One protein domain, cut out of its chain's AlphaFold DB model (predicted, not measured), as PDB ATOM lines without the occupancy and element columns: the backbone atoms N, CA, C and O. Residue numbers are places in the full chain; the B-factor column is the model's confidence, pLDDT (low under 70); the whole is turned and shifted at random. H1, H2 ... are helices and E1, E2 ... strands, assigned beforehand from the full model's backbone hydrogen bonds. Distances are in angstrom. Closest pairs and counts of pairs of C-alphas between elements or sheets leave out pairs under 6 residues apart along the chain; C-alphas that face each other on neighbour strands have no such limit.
ATOM      1  N   GLN A   5      84.329  49.652  83.950       94.31
ATOM      2  CA  GLN A   5      83.393  50.106  82.933       94.31
ATOM      3  C   GLN A   5      84.019  49.926  81.553       94.31
ATOM      4  O   GLN A   5      85.132  50.386  81.306       94.31
ATOM      5  N   PHE A   6      83.303  49.271  80.648       94.88
ATOM      6  CA  PHE A   6      83.754  49.080  79.274       94.88
ATOM      7  C   PHE A   6      82.570  48.885  78.330       94.88
ATOM      8  O   PHE A   6      81.406  48.894  78.733       94.88
ATOM      9  N   ARG A   7      82.881  48.758  77.042       96.25
ATOM     10  CA  ARG A   7      81.905  48.514  75.983       96.25
ATOM     11  C   ARG A   7      82.021  47.078  75.507       96.25
ATOM     12  O   ARG A   7      83.131  46.602  75.279       96.25
ATOM     13  N   LEU A   8      80.881  46.424  75.327       95.38
ATOM     14  CA  LEU A   8      80.791  45.101  74.716       95.38
ATOM     15  C   LEU A   8      79.892  45.130  73.485       95.38
ATOM     16  O   LEU A   8      79.073  46.033  73.325       95.38
ATOM     17  N   ILE A   9      80.050  44.132  72.619       96.69
ATOM     18  CA  ILE A   9      79.171  43.927  71.469       96.69
ATOM     19  C   ILE A   9      78.098  42.923  71.881       96.69
ATOM     20  O   ILE A   9      78.393  41.767  72.183       96.69
ATOM     21  N   HIS A  10      76.845  43.367  71.919       95.25
ATOM     22  CA  HIS A  10      75.710  42.483  72.140       95.25
ATOM     23  C   HIS A  10      75.580  41.503  70.967       95.25
ATOM     24  O   HIS A  10      75.919  41.832  69.833       95.25
ATOM     25  N   LYS A  11      74.995  40.319  71.188       95.56
ATOM     26  CA  LYS A  11      74.815  39.290  70.142       95.56
ATOM     27  C   LYS A  11      74.099  39.774  68.869       95.56
ATOM     28  O   LYS A  11      74.203  39.143  67.828       95.56
ATOM     29  N   LYS A  12      73.341  40.871  68.961       97.06
ATOM     30  CA  LYS A  12      72.652  41.520  67.831       97.06
ATOM     31  C   LYS A  12      73.515  42.574  67.105       97.06
ATOM     32  O   LYS A  12      72.997  43.275  66.249       97.06
ATOM     33  N   GLY A  13      74.790  42.723  67.462       96.62
ATOM     34  CA  GLY A  13      75.765  43.593  66.791       96.62
ATOM     35  C   GLY A  13      75.877  45.026  67.322       96.62
ATOM     36  O   GLY A  13      76.790  45.737  66.917       96.62
ATOM     37  N   TYR A  14      75.005  45.464  68.234       95.25
ATOM     38  CA  TYR A  14      75.092  46.807  68.819       95.25
ATOM     39  C   TYR A  14      76.015  46.862  70.041       95.25
ATOM     40  O   TYR A  14      76.248  45.857  70.715       95.25
ATOM     41  N   VAL A  15      76.525  48.059  70.330       95.75
ATOM     42  CA  VAL A  15      77.392  48.330  71.481       95.75
ATOM     43  C   VAL A  15      76.551  48.533  72.739       95.75
ATOM     44  O   VAL A  15      75.562  49.256  72.708       95.75
ATOM     45  N   VAL A  16      76.979  47.930  73.846       97.00
ATOM     46  CA  VAL A  16      76.385  48.112  75.175       97.00
ATOM     47  C   VAL A  16      77.452  48.628  76.123       97.00
ATOM     48  O   VAL A  16      78.562  48.088  76.170       97.00
ATOM     49  N   HIS A  17      77.121  49.672  76.879       97.06
ATOM     50  CA  HIS A  17      77.963  50.128  77.974       97.06
ATOM     51  C   HIS A  17      77.663  49.272  79.191       97.06
ATOM     52  O   HIS A  17      76.516  49.190  79.624       97.06
ATOM     53  N   VAL A  18      78.695  48.652  79.755       96.75
ATOM     54  CA  VAL A  18      78.537  47.807  80.933       96.75
ATOM     55  C   VAL A  18      79.465  48.208  82.053       96.75
ATOM     56  O   VAL A  18      80.542  48.771  81.853       96.75
ATOM     57  N   TYR A  19      79.029  47.847  83.245       95.38
ATOM     58  CA  TYR A  19      79.836  47.790  84.439       95.38
ATOM     59  C   TYR A  19      80.006  46.328  84.832       95.38
ATOM     60  O   TYR A  19      79.013  45.612  84.957       95.38
ATOM     61  N   ALA A  20      81.244  45.885  85.028       95.06
ATOM     62  CA  ALA A  20      81.524  44.542  85.510       95.06
ATOM     63  C   ALA A  20      82.223  44.571  86.866       95.06
ATOM     64  O   ALA A  20      83.165  45.339  87.081       95.06
ATOM     65  N   SER A  21      81.801  43.660  87.738       94.88
ATOM     66  CA  SER A  21      82.456  43.374  89.013       94.88
ATOM     67  C   SER A  21      82.970  41.930  89.019       94.88
ATOM     68  O   SER A  21      82.259  41.033  89.488       94.88
ATOM     69  N   PRO A  22      84.170  41.665  88.466       93.56
ATOM     70  CA  PRO A  22      84.753  40.332  88.450       93.56
ATOM     71  C   PRO A  22      85.348  39.947  89.810       93.56
ATOM     72  O   PRO A  22      85.996  40.741  90.491       93.56
ATOM     73  N   THR A  23      85.175  38.683  90.172       93.38
ATOM     74  CA  THR A  23      85.785  38.022  91.324       93.38
ATOM     75  C   THR A  23      86.482  36.759  90.832       93.38
ATOM     76  O   THR A  23      85.879  35.941  90.140       93.38
ATOM     77  N   ALA A  24      87.764  36.605  91.162       93.81
ATOM     78  CA  ALA A  24      88.512  35.396  90.832       93.81
ATOM     79  C   ALA A  24      88.045  34.227  91.708       93.81
ATOM     80  O   ALA A  24      87.925  34.373  92.925       93.81
ATOM     81  N   ILE A  25      87.828  33.071  91.089       95.50
ATOM     82  CA  ILE A  25      87.582  31.803  91.776       95.50
ATOM     83  C   ILE A  25      88.944  31.147  91.988       95.50
ATOM     84  O   ILE A  25      89.729  31.039  91.041       95.50
ATOM     85  N   LYS A  26      89.241  30.755  93.230       95.88
ATOM     86  CA  LYS A  26      90.528  30.165  93.605       95.88
ATOM     87  C   LYS A  26      90.347  28.803  94.264       95.88
ATOM     88  O   LYS A  26      89.522  28.680  95.162       95.88
ATOM     89  N   GLU A  27      91.179  27.846  93.872       96.12
ATOM     90  CA  GLU A  27      91.347  26.537  94.515       96.12
ATOM     91  C   GLU A  27      92.837  26.320  94.780       96.12
ATOM     92  O   GLU A  27      93.662  26.635  93.924       96.12
ATOM     93  N   ASP A  28      93.198  25.858  95.979       94.62
ATOM     94  CA  ASP A  28      94.593  25.625  96.388       94.62
ATOM     95  C   ASP A  28      95.546  26.781  96.042       94.62
ATOM     96  O   ASP A  28      96.664  26.604  95.562       94.62
ATOM     97  N   ASN A  29      95.073  28.008  96.281       91.94
ATOM     98  CA  ASN A  29      95.770  29.264  95.994       91.94
ATOM     99  C   ASN A  29      96.015  29.568  94.496       91.94
ATOM    100  O   ASN A  29      96.600  30.603  94.171       91.94
ATOM    101  N   ASN A  30      95.507  28.734  93.588       96.06
ATOM    102  CA  ASN A  30      95.540  28.924  92.141       96.06
ATOM    103  C   ASN A  30      94.229  29.540  91.643       96.06
ATOM    104  O   ASN A  30      93.152  29.221  92.138       96.06
ATOM    105  N   ILE A  31      94.302  30.430  90.650       95.56
ATOM    106  CA  ILE A  31      93.105  30.979  89.998       95.56
ATOM    107  C   ILE A  31      92.587  29.935  89.007       95.56
ATOM    108  O   ILE A  31      93.254  29.646  88.018       95.56
ATOM    109  N   VAL A  32      91.391  29.409  89.262       96.75
ATOM    110  CA  VAL A  32      90.740  28.391  88.417       96.75
ATOM    111  C   VAL A  32      89.616  28.966  87.555       96.75
ATOM    112  O   VAL A  32      89.112  28.302  86.655       96.75
ATOM    113  N   GLY A  33      89.231  30.221  87.789       95.19
ATOM    114  CA  GLY A  33      88.230  30.897  86.975       95.19
ATOM    115  C   GLY A  33      87.900  32.299  87.463       95.19
ATOM    116  O   GLY A  33      88.557  32.859  88.346       95.19
ATOM    117  N   SER A  34      86.848  32.873  86.892       93.56
ATOM    118  CA  SER A  34      86.292  34.147  87.322       93.56
ATOM    119  C   SER A  34      84.771  34.122  87.235       93.56
ATOM    120  O   SER A  34      84.188  33.529  86.331       93.56
ATOM    121  N   ASN A  35      84.131  34.772  88.198       94.25
ATOM    122  CA  ASN A  35      82.712  35.079  88.163       94.25
ATOM    123  C   ASN A  35      82.555  36.596  88.092       94.25
ATOM    124  O   ASN A  35      83.226  37.310  88.833       94.25
ATOM    125  N   ALA A  36      81.683  37.104  87.229       93.31
ATOM    126  CA  ALA A  36      81.451  38.536  87.105       93.31
ATOM    127  C   ALA A  36      79.959  38.837  87.029       93.31
ATOM    128  O   ALA A  36      79.230  38.226  86.251       93.31
ATOM    129  N   VAL A  37      79.527  39.835  87.798       94.56
ATOM    130  CA  VAL A  37      78.227  40.477  87.581       94.56
ATOM    131  C   VAL A  37      78.429  41.572  86.545       94.56
ATOM    132  O   VAL A  37      79.279  42.441  86.743       94.56
ATOM    133  N   ILE A  38      77.675  41.503  85.448       94.88
ATOM    134  CA  ILE A  38      77.698  42.484  84.362       94.88
ATOM    135  C   ILE A  38      76.358  43.213  84.358       94.88
ATOM    136  O   ILE A  38      75.314  42.600  84.144       94.88
ATOM    137  N   THR A  39      76.406  44.520  84.574       95.44
ATOM    138  CA  THR A  39      75.235  45.397  84.577       95.44
ATOM    139  C   THR A  39      75.271  46.276  83.335       95.44
ATOM    140  O   THR A  39      76.265  46.967  83.104       95.44
ATOM    141  N   ASP A  40      74.195  46.264  82.548       95.50
ATOM    142  CA  ASP A  40      73.987  47.241  81.476       95.50
ATOM    143  C   ASP A  40      73.749  48.625  82.093       95.50
ATOM    144  O   ASP A  40      72.916  48.796  82.980       95.50
ATOM    145  N   ILE A  41      74.528  49.606  81.652       95.94
ATOM    146  CA  ILE A  41      74.478  50.994  82.121       95.94
ATOM    147  C   ILE A  41      74.255  51.965  80.960       95.94
ATOM    148  O   ILE A  41      74.529  53.158  81.096       95.94
ATOM    149  N   SER A  42      73.792  51.474  79.810       94.62
ATOM    150  CA  SER A  42      73.601  52.280  78.603       94.62
ATOM    151  C   SER A  42      72.614  53.424  78.834       94.62
ATOM    152  O   SER A  42      72.859  54.537  78.372       94.62
ATOM    153  N   ASP A  43      71.557  53.191  79.613       96.06
ATOM    154  CA  ASP A  43      70.576  54.223  79.967       96.06
ATOM    155  C   ASP A  43      71.199  55.322  80.836       96.06
ATOM    156  O   ASP A  43      71.003  56.512  80.587       96.06
ATOM    157  N   ARG A  44      72.024  54.934  81.819       96.00
ATOM    158  CA  ARG A  44      72.743  55.882  82.683       96.00
ATOM    159  C   ARG A  44      73.704  56.747  81.872       96.00
ATOM    160  O   ARG A  44      73.704  57.961  82.030       96.00
ATOM    161  N   VAL A  45      74.495  56.131  80.991       94.19
ATOM    162  CA  VAL A  45      75.454  56.850  80.137       94.19
ATOM    163  C   VAL A  45      74.730  57.840  79.217       94.19
ATOM    164  O   VAL A  45      75.162  58.982  79.093       94.19
ATOM    165  N   GLN A  46      73.595  57.452  78.627       94.69
ATOM    166  CA  GLN A  46      72.795  58.353  77.788       94.69
ATOM    167  C   GLN A  46      72.204  59.531  78.574       94.69
ATOM    168  O   GLN A  46      72.191  60.660  78.071       94.69
ATOM    169  N   ALA A  47      71.741  59.296  79.803       96.12
ATOM    170  CA  ALA A  47      71.250  60.361  80.670       96.12
ATOM    171  C   ALA A  47      72.373  61.345  81.048       96.12
ATOM    172  O   ALA A  47      72.185  62.559  80.956       96.12
ATOM    173  N   GLU A  48      73.555  60.834  81.402       95.94
ATOM    174  CA  GLU A  48      74.739  61.643  81.723       95.94
ATOM    175  C   GLU A  48      75.207  62.476  80.524       95.94
ATOM    176  O   GLU A  48      75.496  63.663  80.671       95.94
ATOM    177  N   GLU A  49      75.226  61.900  79.321       96.19
ATOM    178  CA  GLU A  49      75.565  62.639  78.103       96.19
ATOM    179  C   GLU A  49      74.539  63.722  77.771       96.19
ATOM    180  O   GLU A  49      74.920  64.835  77.404       96.19
ATOM    181  N   THR A  50      73.246  63.419  77.904       96.44
ATOM    182  CA  THR A  50      72.170  64.396  77.687       96.44
ATOM    183  C   THR A  50      72.298  65.572  78.649       96.44
ATOM    184  O   THR A  50      72.225  66.733  78.231       96.44
ATOM    185  N   LEU A  51      72.546  65.282  79.930       96.94
ATOM    186  CA  LEU A  51      72.767  66.303  80.943       96.94
ATOM    187  C   LEU A  51      74.006  67.138  80.610       96.94
ATOM    188  O   LEU A  51      73.920  68.363  80.598       96.94
ATOM    189  N   ARG A  52      75.128  66.493  80.270       96.94
ATOM    190  CA  ARG A  52      76.370  67.189  79.911       96.94
ATOM    191  C   ARG A  52      76.162  68.130  78.730       96.94
ATOM    192  O   ARG A  52      76.501  69.298  78.831       96.94
ATOM    193  N   ARG A  53      75.534  67.655  77.648       96.44
ATOM    194  CA  ARG A  53      75.229  68.484  76.469       96.44
ATOM    195  C   ARG A  53      74.344  69.677  76.826       96.44
ATOM    196  O   ARG A  53      74.562  70.765  76.309       96.44
ATOM    197  N   SER A  54      73.368  69.484  77.711       96.19
ATOM    198  CA  SER A  54      72.500  70.574  78.165       96.19
ATOM    199  C   SER A  54      73.282  71.623  78.963       96.19
ATOM    200  O   SER A  54      73.103  72.816  78.739       96.19
ATOM    201  N   LEU A  55      74.187  71.189  79.847       96.62
ATOM    202  CA  LEU A  55      75.068  72.084  80.602       96.62
ATOM    203  C   LEU A  55      76.051  72.825  79.688       96.62
ATOM    204  O   LEU A  55      76.208  74.033  79.836       96.62
ATOM    205  N   ASP A  56      76.655  72.129  78.724       96.25
ATOM    206  CA  ASP A  56      77.580  72.713  77.749       96.25
ATOM    207  C   ASP A  56      76.893  73.828  76.936       96.25
ATOM    208  O   ASP A  56      77.463  74.903  76.748       96.25
ATOM    209  N   LEU A  57      75.643  73.608  76.505       96.12
ATOM    210  CA  LEU A  57      74.842  74.615  75.800       96.12
ATOM    211  C   LEU A  57      74.513  75.823  76.680       96.12
ATOM    212  O   LEU A  57      74.652  76.958  76.229       96.12
ATOM    213  N   ILE A  58      74.100  75.592  77.931       96.50
ATOM    214  CA  ILE A  58      73.815  76.677  78.881       96.50
ATOM    215  C   ILE A  58      75.073  77.518  79.105       96.50
ATOM    216  O   ILE A  58      75.019  78.742  78.997       96.50
ATOM    217  N   LEU A  59      76.216  76.877  79.362       96.62
ATOM    218  CA  LEU A  59      77.488  77.571  79.550       96.62
ATOM    219  C   LEU A  59      77.853  78.396  78.315       96.62
ATOM    220  O   LEU A  59      78.172  79.569  78.459       96.62
ATOM    221  N   ALA A  60      77.717  77.835  77.110       94.38
ATOM    222  CA  ALA A  60      77.991  78.546  75.862       94.38
ATOM    223  C   ALA A  60      77.088  79.772  75.622       94.38
ATOM    224  O   ALA A  60      77.496  80.678  74.908       94.38
ATOM    225  N   MET A  61      75.884  79.820  76.205       93.31
ATOM    226  CA  MET A  61      74.987  80.985  76.139       93.31
ATOM    227  C   MET A  61      75.271  82.044  77.214       93.31
ATOM    228  O   MET A  61      74.704  83.133  77.158       93.31
ATOM    229  N   THR A  62      76.084  81.714  78.221       86.50
ATOM    230  CA  THR A  62      76.383  82.598  79.362       86.50
ATOM    231  C   THR A  62      77.722  83.343  79.197       86.50
ATOM    232  O   THR A  62      78.087  84.131  80.069       86.50
ATOM    233  N   TYR A  63      78.438  83.117  78.087       59.88
ATOM    234  CA  TYR A  63      79.646  83.834  77.647       59.88
ATOM    235  C   TYR A  63      79.372  84.620  76.362       59.88
ATOM    236  O   TYR A  63      80.077  85.631  76.148       59.88
TER     237      TYR A  63
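What this domain is: This is residues 5 to 63 of the 63 residues of the protein "PAS domain S-box protein" of Dehalococcoidia bacterium (UniProt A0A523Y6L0). A long twisted hairpin, E2 and E3, with the short strand E1 folded beside the first part of E2, runs end to end into one long helix, H1, which sticks out with residues 47 to 61. The 59 printed residues hold E1, E2, E3 and H1 in that order; the sheet, E1 - E2 - E3, is antiparallel, and the class is mixed. The whole is an extended rod, 63 by 29 by 12 A, with a radius of gyration of the C-alphas of 18.5 A.

How they stand to each other: E1, residues 5 to 9, and E2, residues 15 to 27, form an antiparallel hairpin, with N 8 and O 16 3.0 A apart. E2 bends by 61 degrees at residue 18. E2 and E3, residues 30 to 40, form the next antiparallel hairpin, with N 23 and O 35 2.7 A apart; E1 E2 E3 is a meander, each strand the antiparallel neighbour of the one before. The sheet is strongly twisted. H1, residues 42 to 61, only grazes it with residues 42 to 46; the closest C-alphas of E2 and H1, those of His 17 and Ser 42, are 4.9 A apart. In H1 every O i to N i+4 pair is within hydrogen-bond range.

Where its parts are: E1 begins at C-alpha 5 (83.393, 50.106, 82.933). E2 is 34.6 A long, E3 30.2 A and H1 28.8 A, ending at C-alpha 61 (74.987, 80.985, 76.139).

The domain as a whole: The C-alphas farthest apart, of Asp 28 and Tyr 63, are 63.0 A apart. The printed part has no cut, and its three links are tight. Residue 63 alone has pLDDT under 70.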